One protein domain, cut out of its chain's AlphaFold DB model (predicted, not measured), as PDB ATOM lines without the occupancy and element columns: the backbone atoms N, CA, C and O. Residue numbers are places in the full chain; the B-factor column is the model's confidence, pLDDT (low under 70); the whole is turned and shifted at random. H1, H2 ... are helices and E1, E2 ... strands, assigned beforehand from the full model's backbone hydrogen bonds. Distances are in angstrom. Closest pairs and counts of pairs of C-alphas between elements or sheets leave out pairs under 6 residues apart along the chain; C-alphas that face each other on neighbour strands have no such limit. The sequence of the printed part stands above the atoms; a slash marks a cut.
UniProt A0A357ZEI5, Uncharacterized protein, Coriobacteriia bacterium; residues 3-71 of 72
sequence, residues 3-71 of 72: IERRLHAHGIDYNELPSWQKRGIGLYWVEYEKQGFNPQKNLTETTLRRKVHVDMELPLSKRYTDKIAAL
ATOM      1  N   ILE A   3     -12.339  48.759  20.001       62.62
ATOM      2  CA  ILE A   3     -13.112  48.643  18.752       62.62
ATOM      3  C   ILE A   3     -14.074  49.827  18.571       62.62
ATOM      4  O   ILE A   3     -14.109  50.427  17.502       62.62
ATOM      5  N   GLU A   4     -14.782  50.226  19.629       59.06
ATOM      6  CA  GLU A   4     -15.744  51.340  19.589       59.06
ATOM      7  C   GLU A   4     -15.081  52.670  19.197       59.06
ATOM      8  O   GLU A   4     -15.610  53.406  18.370       59.06
ATOM      9  N   ARG A   5     -13.861  52.941  19.693       59.47
ATOM     10  CA  ARG A   5     -13.091  54.137  19.299       59.47
ATOM     11  C   ARG A   5     -12.767  54.164  17.805       59.47
ATOM     12  O   ARG A   5     -12.720  55.238  17.215       59.47
ATOM     13  N   ARG A   6     -12.531  52.999  17.191       60.78
ATOM     14  CA  ARG A   6     -12.172  52.900  15.770       60.78
ATOM     15  C   ARG A   6     -13.388  53.090  14.862       60.78
ATOM     16  O   ARG A   6     -13.230  53.658  13.789       60.78
ATOM     17  N   LEU A   7     -14.576  52.682  15.308       64.31
ATOM     18  CA  LEU A   7     -15.844  52.929  14.610       64.31
ATOM     19  C   LEU A   7     -16.219  54.415  14.634       64.31
ATOM     20  O   LEU A   7     -16.533  54.977  13.587       64.31
ATOM     21  N   HIS A   8     -16.050  55.077  15.782       62.22
ATOM     22  CA  HIS A   8     -16.281  56.518  15.895       62.22
ATOM     23  C   HIS A   8     -15.331  57.331  14.998       62.22
ATOM     24  O   HIS A   8     -15.739  58.306  14.375       62.22
ATOM     25  N   ALA A   9     -14.070  56.902  14.864       66.44
ATOM     26  CA  ALA A   9     -13.117  57.523  13.937       66.44
ATOM     27  C   ALA A   9     -13.528  57.402  12.453       66.44
ATOM     28  O   ALA A   9     -13.043  58.171  11.631       66.44
ATOM     29  N   HIS A  10     -14.423  56.465  12.118       72.44
ATOM     30  CA  HIS A  10     -15.006  56.295  10.781       72.44
ATOM     31  C   HIS A  10     -16.446  56.837  10.694       72.44
ATOM     32  O   HIS A  10     -17.146  56.548   9.726       72.44
ATOM     33  N   GLY A  11     -16.901  57.611  11.689       74.19
ATOM     34  CA  GLY A  11     -18.227  58.234  11.695       74.19
ATOM     35  C   GLY A  11     -19.389  57.283  11.998       74.19
ATOM     36  O   GLY A  11     -20.528  57.618  11.697       74.19
ATOM     37  N   ILE A  12     -19.127  56.103  12.571       74.56
ATOM     38  CA  ILE A  12     -20.168  55.140  12.956       74.56
ATOM     39  C   ILE A  12     -20.394  55.233  14.470       74.56
ATOM     40  O   ILE A  12     -19.511  54.854  15.248       74.56
ATOM     41  N   ASP A  13     -21.576  55.690  14.890       76.25
ATOM     42  CA  ASP A  13     -21.977  55.675  16.298       76.25
ATOM     43  C   ASP A  13     -22.604  54.321  16.674       76.25
ATOM     44  O   ASP A  13     -23.720  53.965  16.294       76.25
ATOM     45  N   TYR A  14     -21.864  53.542  17.457       70.81
ATOM     46  CA  TYR A  14     -22.323  52.258  17.981       70.81
ATOM     47  C   TYR A  14     -23.523  52.399  18.943       70.81
ATOM     48  O   TYR A  14     -24.357  51.491  19.071       70.81
ATOM     49  N   ASN A  15     -23.650  53.540  19.622       76.12
ATOM     50  CA  ASN A  15     -24.756  53.794  20.539       76.12
ATOM     51  C   ASN A  15     -26.074  54.009  19.792       76.12
ATOM     52  O   ASN A  15     -27.106  53.548  20.282       76.12
ATOM     53  N   GLU A  16     -26.027  54.583  18.589       80.88
ATOM     54  CA  GLU A  16     -27.197  54.797  17.727       80.88
ATOM     55  C   GLU A  16     -27.712  53.513  17.070       80.88
ATOM     56  O   GLU A  16     -28.858  53.461  16.620       80.88
ATOM     57  N   LEU A  17     -26.908  52.442  17.049       82.69
ATOM     58  CA  LEU A  17     -27.358  51.174  16.482       82.69
ATOM     59  C   LEU A  17     -28.604  50.656  17.223       82.69
ATOM     60  O   LEU A  17     -28.660  50.702  18.461       82.69
ATOM     61  N   PRO A  18     -29.587  50.095  16.503       83.88
ATOM     62  CA  PRO A  18     -30.749  49.484  17.117       83.88
ATOM     63  C   PRO A  18     -30.374  48.405  18.136       83.88
ATOM     64  O   PRO A  18     -29.432  47.630  17.955       83.88
ATOM     65  N   SER A  19     -31.161  48.316  19.207       85.00
ATOM     66  CA  SER A  19     -30.966  47.336  20.281       85.00
ATOM     67  C   SER A  19     -30.832  45.898  19.772       85.00
ATOM     68  O   SER A  19     -29.952  45.173  20.235       85.00
ATOM     69  N   TRP A  20     -31.639  45.513  18.781       86.81
ATOM     70  CA  TRP A  20     -31.631  44.171  18.204       86.81
ATOM     71  C   TRP A  20     -30.327  43.814  17.480       86.81
ATOM     72  O   TRP A  20     -29.915  42.659  17.513       86.81
ATOM     73  N   GLN A  21     -29.630  44.786  16.882       81.62
ATOM     74  CA  GLN A  21     -28.322  44.541  16.257       81.62
ATOM     75  C   GLN A  21     -27.249  44.258  17.303       81.62
ATOM     76  O   GLN A  21     -26.340  43.467  17.073       81.62
ATOM     77  N   LYS A  22     -27.371  44.900  18.468       83.50
ATOM     78  CA  LYS A  22     -26.422  44.761  19.573       83.50
ATOM     79  C   LYS A  22     -26.687  43.528  20.436       83.50
ATOM     80  O   LYS A  22     -25.756  43.011  21.043       83.50
ATOM     81  N   ARG A  23     -27.951  43.105  20.565       84.31
ATOM     82  CA  ARG A  23     -28.385  42.151  21.607       84.31
ATOM     83  C   ARG A  23     -29.283  41.013  21.118       84.31
ATOM     84  O   ARG A  23     -29.614  40.142  21.913       84.31
ATOM     85  N   GLY A  24     -29.663  40.996  19.842       86.31
ATOM     86  CA  GLY A  24     -30.610  40.025  19.297       86.31
ATOM     87  C   GLY A  24     -32.073  40.357  19.609       86.31
ATOM     88  O   GLY A  24     -32.398  41.455  20.060       86.31
ATOM     89  N   ILE A  25     -32.956  39.395  19.333       91.12
ATOM     90  CA  ILE A  25     -34.417  39.530  19.435       91.12
ATOM     91  C   ILE A  25     -34.999  38.414  20.307       91.12
ATOM     92  O   ILE A  25     -34.451  37.311  20.352       91.12
ATOM     93  N   GLY A  26     -36.114  38.683  20.983       90.19
ATOM     94  CA  GLY A  26     -36.885  37.687  21.725       90.19
ATOM     95  C   GLY A  26     -38.156  37.298  20.976       90.19
ATOM     96  O   GLY A  26     -38.884  38.169  20.511       90.19
ATOM     97  N   LEU A  27     -38.456  36.000  20.890       91.31
ATOM     98  CA  LEU A  27     -39.746  35.506  20.405       91.31
ATOM     99  C   LEU A  27     -40.421  34.682  21.496       91.31
ATOM    100  O   LEU A  27     -39.842  33.717  21.990       91.31
ATOM    101  N   TYR A  28     -41.645  35.050  21.858       91.81
ATOM    102  CA  TYR A  28     -42.415  34.337  22.875       91.81
ATOM    103  C   TYR A  28     -43.918  34.420  22.612       91.81
ATOM    104  O   TYR A  28     -44.393  35.238  21.821       91.81
ATOM    105  N   TRP A  29     -44.683  33.538  23.252       92.56
ATOM    106  CA  TRP A  29     -46.135  33.511  23.126       92.56
ATOM    107  C   TRP A  29     -46.777  34.535  24.053       92.56
ATOM    108  O   TRP A  29     -46.466  34.576  25.237       92.56
ATOM    109  N   VAL A  30     -47.709  35.318  23.517       92.12
ATOM    110  CA  VAL A  30     -48.525  36.256  24.291       92.12
ATOM    111  C   VAL A  30     -49.990  35.965  24.029       92.12
ATOM    112  O   VAL A  30     -50.402  35.755  22.881       92.12
ATOM    113  N   GLU A  31     -50.772  35.943  25.099       92.88
ATOM    114  CA  GLU A  31     -52.222  35.847  25.022       92.88
ATOM    115  C   GLU A  31     -52.817  37.214  24.699       92.88
ATOM    116  O   GLU A  31     -52.392  38.245  25.217       92.88
ATOM    117  N   TYR A  32     -53.783  37.232  23.792       90.94
ATOM    118  CA  TYR A  32     -54.546  38.425  23.479       90.94
ATOM    119  C   TYR A  32     -56.020  38.077  23.345       90.94
ATOM    120  O   TYR A  32     -56.396  37.002  22.862       90.94
ATOM    121  N   GLU A  33     -56.849  39.023  23.758       91.81
ATOM    122  CA  GLU A  33     -58.285  38.955  23.568       91.81
ATOM    123  C   GLU A  33     -58.623  39.220  22.104       91.81
ATOM    124  O   GLU A  33     -58.213  40.220  21.506       91.81
ATOM    125  N   LYS A  34     -59.384  38.302  21.513       89.44
ATOM    126  CA  LYS A  34     -59.952  38.469  20.184       89.44
ATOM    127  C   LYS A  34     -61.462  38.342  20.278       89.44
ATOM    128  O   LYS A  34     -61.975  37.282  20.634       89.44
ATOM    129  N   GLN A  35     -62.161  39.407  19.906       89.31
ATOM    130  CA  GLN A  35     -63.605  39.359  19.721       89.31
ATOM    131  C   GLN A  35     -63.934  38.517  18.487       89.31
ATOM    132  O   GLN A  35     -63.353  38.698  17.410       89.31
ATOM    133  N   GLY A  36     -64.840  37.565  18.666       85.62
ATOM    134  CA  GLY A  36     -65.387  36.734  17.608       85.62
ATOM    135  C   GLY A  36     -66.902  36.686  17.716       85.62
ATOM    136  O   GLY A  36     -67.468  36.797  18.799       85.62
ATOM    137  N   PHE A  37     -67.569  36.524  16.582       86.81
ATOM    138  CA  PHE A  37     -69.009  36.324  16.561       86.81
ATOM    139  C   PHE A  37     -69.319  34.828  16.583       86.81
ATOM    140  O   PHE A  37     -68.799  34.079  15.753       86.81
ATOM    141  N   ASN A  38     -70.153  34.399  17.527       84.00
ATOM    142  CA  ASN A  38     -70.622  33.026  17.633       84.00
ATOM    143  C   ASN A  38     -71.997  32.898  16.946       84.00
ATOM    144  O   ASN A  38     -73.007  33.266  17.550       84.00
ATOM    145  N   PRO A  39     -72.080  32.356  15.715       82.12
ATOM    146  CA  PRO A  39     -73.342  32.255  14.984       82.12
ATOM    147  C   PRO A  39     -74.331  31.258  15.606       82.12
ATOM    148  O   PRO A  39     -75.521  31.349  15.332       82.12
ATOM    149  N   GLN A  40     -73.877  30.330  16.460       84.75
ATOM    150  CA  GLN A  40     -74.763  29.378  17.144       84.75
ATOM    151  C   GLN A  40     -75.513  30.022  18.314       84.75
ATOM    152  O   GLN A  40     -76.636  29.632  18.615       84.75
ATOM    153  N   LYS A  41     -74.894  31.010  18.971       83.25
ATOM    154  CA  LYS A  41     -75.492  31.754  20.090       83.25
ATOM    155  C   LYS A  41     -75.967  33.155  19.706       83.25
ATOM    156  O   LYS A  41     -76.607  33.807  20.519       83.25
ATOM    157  N   ASN A  42     -75.657  33.609  18.490       83.31
ATOM    158  CA  ASN A  42     -75.934  34.955  17.987       83.31
ATOM    159  C   ASN A  42     -75.340  36.068  18.877       83.31
ATOM    160  O   ASN A  42     -75.944  37.124  19.065       83.31
ATOM    161  N   LEU A  43     -74.163  35.814  19.459       87.38
ATOM    162  CA  LEU A  43     -73.501  36.697  20.422       87.38
ATOM    163  C   LEU A  43     -72.047  36.947  20.024       87.38
ATOM    164  O   LEU A  43     -71.381  36.080  19.458       87.38
ATOM    165  N   THR A  44     -71.548  38.136  20.358       84.50
ATOM    166  CA  THR A  44     -70.119  38.446  20.259       84.50
ATOM    167  C   THR A  44     -69.441  37.972  21.539       84.50
ATOM    168  O   THR A  44     -69.730  38.484  22.617       84.50
ATOM    169  N   GLU A  45     -68.566  36.977  21.424       86.69
ATOM    170  CA  GLU A  45     -67.815  36.401  22.540       86.69
ATOM    171  C   GLU A  45     -66.329  36.780  22.401       86.69
ATOM    172  O   GLU A  45     -65.742  36.732  21.314       86.69
ATOM    173  N   THR A  46     -65.696  37.160  23.510       89.06
ATOM    174  CA  THR A  46     -64.246  37.383  23.561       89.06
ATOM    175  C   THR A  46     -63.554  36.056  23.832       89.06
ATOM    176  O   THR A  46     -63.860  35.373  24.804       89.06
ATOM    177  N   THR A  47     -62.618  35.670  22.968       86.81
ATOM    178  CA  THR A  47     -61.810  34.456  23.138       86.81
ATOM    179  C   THR A  47     -60.346  34.827  23.335       86.81
ATOM    180  O   THR A  47     -59.835  35.727  22.666       86.81
ATOM    181  N   LEU A  48     -59.651  34.098  24.206       91.56
ATOM    182  CA  LEU A  48     -58.202  34.204  24.356       91.56
ATOM    183  C   LEU A  48     -57.501  33.424  23.242       91.56
ATOM    184  O   LEU A  48     -57.790  32.252  22.993       91.56
ATOM    185  N   ARG A  49     -56.573  34.080  22.546       90.81
ATOM    186  CA  ARG A  49     -55.716  33.448  21.539       90.81
ATOM    187  C   ARG A  49     -54.259  33.742  21.828       90.81
ATOM    188  O   ARG A  49     -53.916  34.804  22.330       90.81
ATOM    189  N   ARG A  50     -53.388  32.821  21.430       92.06
ATOM    190  CA  ARG A  50     -51.938  33.010  21.491       92.06
ATOM    191  C   ARG A  50     -51.440  33.582  20.170       92.06
ATOM    192  O   ARG A  50     -51.831  33.115  19.099       92.06
ATOM    193  N   LYS A  51     -50.573  34.587  20.240       92.94
ATOM    194  CA  LYS A  51     -49.775  35.073  19.107       92.94
ATOM    195  C   LYS A  51     -48.302  35.068  19.479       92.94
ATOM    196  O   LYS A  51     -47.962  35.208  20.652       92.94
ATOM    197  N   VAL A  52     -47.438  34.923  18.480       93.06
ATOM    198  CA  VAL A  52     -46.005  35.152  18.670       93.06
ATOM    199  C   VAL A  52     -45.786  36.657  18.774       93.06
ATOM    200  O   VAL A  52     -46.207  37.415  17.899       93.06
ATOM    201  N   HIS A  53     -45.158  37.086  19.858       93.50
ATOM    202  CA  HIS A  53     -44.672  38.442  20.031       93.50
ATOM    203  C   HIS A  53     -43.180  38.476  19.710       93.50
ATOM    204  O   HIS A  53     -42.424  37.632  20.192       93.50
ATOM    205  N   VAL A  54     -42.785  39.442  18.881       92.81
ATOM    206  CA  VAL A  54     -41.390  39.697  18.519       92.81
ATOM    207  C   VAL A  54     -40.934  40.928  19.286       92.81
ATOM    208  O   VAL A  54     -41.432  42.027  19.048       92.81
ATOM    209  N   ASP A  55     -39.999  40.729  20.203       91.62
ATOM    210  CA  ASP A  55     -39.397  41.782  21.006       91.62
ATOM    211  C   ASP A  55     -38.002  42.126  20.472       91.62
ATOM    212  O   ASP A  55     -37.071  41.321  20.540       91.62
ATOM    213  N   MET A  56     -37.868  43.338  19.935       89.88
ATOM    214  CA  MET A  56     -36.623  43.869  19.369       89.88
ATOM    215  C   MET A  56     -35.799  44.662  20.401       89.88
ATOM    216  O   MET A  56     -34.686  45.106  20.103       89.88
ATOM    217  N   GLU A  57     -36.331  44.864  21.610       88.25
ATOM    218  CA  GLU A  57     -35.744  45.698  22.660       88.25
ATOM    219  C   GLU A  57     -35.517  44.902  23.943       88.25
ATOM    220  O   GLU A  57     -36.033  45.203  25.021       88.25
ATOM    221  N   LEU A  58     -34.661  43.887  23.838       87.06
ATOM    222  CA  LEU A  58     -34.341  43.056  24.987       87.06
ATOM    223  C   LEU A  58     -33.679  43.878  26.110       87.06
ATOM    224  O   LEU A  58     -32.692  44.593  25.852       87.06
ATOM    225  N   PRO A  59     -34.189  43.772  27.355       87.50
ATOM    226  CA  PRO A  59     -33.572  44.400  28.511       87.50
ATOM    227  C   PRO A  59     -32.249  43.707  28.865       87.50
ATOM    228  O   PRO A  59     -31.940  42.625  28.377       87.50
ATOM    229  N   LEU A  60     -31.454  44.345  29.724       86.56
ATOM    230  CA  LEU A  60     -30.139  43.859  30.143       86.56
ATOM    231  C   LEU A  60     -30.151  43.320  31.577       86.56
ATOM    232  O   LEU A  60     -30.970  43.721  32.411       86.56
ATOM    233  N   SER A  61     -29.169  42.465  31.873       88.50
ATOM    234  CA  SER A  61     -28.822  42.029  33.231       88.50
ATOM    235  C   SER A  61     -30.028  41.449  33.982       88.50
ATOM    236  O   SER A  61     -30.759  40.631  33.432       88.50
ATOM    237  N   LYS A  62     -30.267  41.874  35.228       90.50
ATOM    238  CA  LYS A  62     -31.348  41.350  36.069       90.50
ATOM    239  C   LYS A  62     -32.725  41.448  35.403       90.50
ATOM    240  O   LYS A  62     -33.485  40.494  35.457       90.50
ATOM    241  N   ARG A  63     -33.005  42.546  34.687       88.88
ATOM    242  CA  ARG A  63     -34.285  42.732  33.982       88.88
ATOM    243  C   ARG A  63     -34.507  41.688  32.884       88.88
ATOM    244  O   ARG A  63     -35.649  41.360  32.592       88.88
ATOM    245  N   TYR A  64     -33.435  41.185  32.274       87.44
ATOM    246  CA  TYR A  64     -33.519  40.087  31.314       87.44
ATOM    247  C   TYR A  64     -33.870  38.772  32.006       87.44
ATOM    248  O   TYR A  64     -34.802  38.092  31.585       87.44
ATOM    249  N   THR A  65     -33.180  38.450  33.101       89.00
ATOM    250  CA  THR A  65     -33.456  37.248  33.897       89.00
ATOM    251  C   THR A  65     -34.887  37.246  34.434       89.00
ATOM    252  O   THR A  65     -35.589  36.251  34.280       89.00
ATOM    253  N   ASP A  66     -35.338  38.372  34.987       92.31
ATOM    254  CA  ASP A  66     -36.702  38.540  35.495       92.31
ATOM    255  C   ASP A  66     -37.735  38.350  34.368       92.31
ATOM    256  O   ASP A  66     -38.762  37.699  34.558       92.31
ATOM    257  N   LYS A  67     -37.442  38.865  33.162       88.00
ATOM    258  CA  LYS A  67     -38.307  38.707  31.986       88.00
ATOM    259  C   LYS A  67     -38.393  37.257  31.513       88.00
ATOM    260  O   LYS A  67     -39.480  36.822  31.155       88.00
ATOM    261  N   ILE A  68     -37.288  36.509  31.521       89.06
ATOM    262  CA  ILE A  68     -37.308  35.073  31.195       89.06
ATOM    263  C   ILE A  68     -38.098  34.299  32.246       89.06
ATOM    264  O   ILE A  68     -38.911  33.457  31.883       89.06
ATOM    265  N   ALA A  69     -37.884  34.587  33.532       91.25
ATOM    266  CA  ALA A  69     -38.594  33.910  34.611       91.25
ATOM    267  C   ALA A  69     -40.115  34.112  34.517       91.25
ATOM    268  O   ALA A  69     -40.863  33.191  34.807       91.25
ATOM    269  N   ALA A  70     -40.571  35.280  34.057       88.75
ATOM    270  CA  ALA A  70     -41.989  35.553  33.824       88.75
ATOM    271  C   ALA A  70     -42.596  34.813  32.611       88.75
ATOM    272  O   ALA A  70     -43.811  34.864  32.425       88.75
ATOM    273  N   LEU A  71     -41.776  34.184  31.761       84.94
ATOM    274  CA  LEU A  71     -42.213  33.427  30.579       84.94
ATOM    275  C   LEU A  71     -42.244  31.903  30.802       84.94
ATOM    276  O   LEU A  71     -42.707  31.190  29.907       84.94
TER     277      LEU A  71
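AT A GLANCE: This is residues 3 to 71 of the 72 residues of an uncharacterized protein of Coriobacteriia bacterium (UniProt A0A357ZEI5). A long, slender two-stranded hairpin of E1 and E2, twisted like a ribbon, makes about one half of an extended rod, and three short helices are strung out loosely beyond or beside its open end. H2 sits near that open end, H1 lies far out at the other end of the rod, and H3 is set off to one side. The printed part has 69 residues in the order H1, H2, E1, E2, H3, with one antiparallel sheet, E1 - E2, and a mixed class of helices and strands. It is extended, with a radius of gyration of the C-alphas of 20.5 A and spans of 68 by 27 by 11 A.

IN THESE COORDINATES: Find C-alpha 3 at (-13.112, 48.643, 18.752), where H1, residues 3 to 8, begins. H2 follows at residues 19 to 23. E1, residues 26 to 38, runs 34.3 A from C-alpha 26 at (-36.885, 37.687, 21.725). E2, residues 43 to 55, runs 34.5 A and bends by 52 degrees at residue 52. H3, residues 62 to 69, measures 10.5 A and ends with C-alpha 69 at (-38.594, 33.910, 34.611).

HOW THE PARTS SIT: Look first at the hairpin E1 and E2, antiparallel at 165 degrees, where N 26 and O 55 are 2.8 A apart and N 38 and O 43 also 2.8 A, within hydrogen-bond range. H1 and H2 are apart, H2 and H3 are apart, and E1 and H3 are apart. In H1, H2 and H3 every O i to N i+4 pair is within hydrogen-bond range.

THE WHOLE: The C-alphas of Ala 9 and Gln 40, the two farthest apart, are 67.8 A from each other. Residues 6 to 11 and 61 to 66 stand free. The printed part has no cut and no long link. Confidence is low, with pLDDT under 70, at residues 3 to 9.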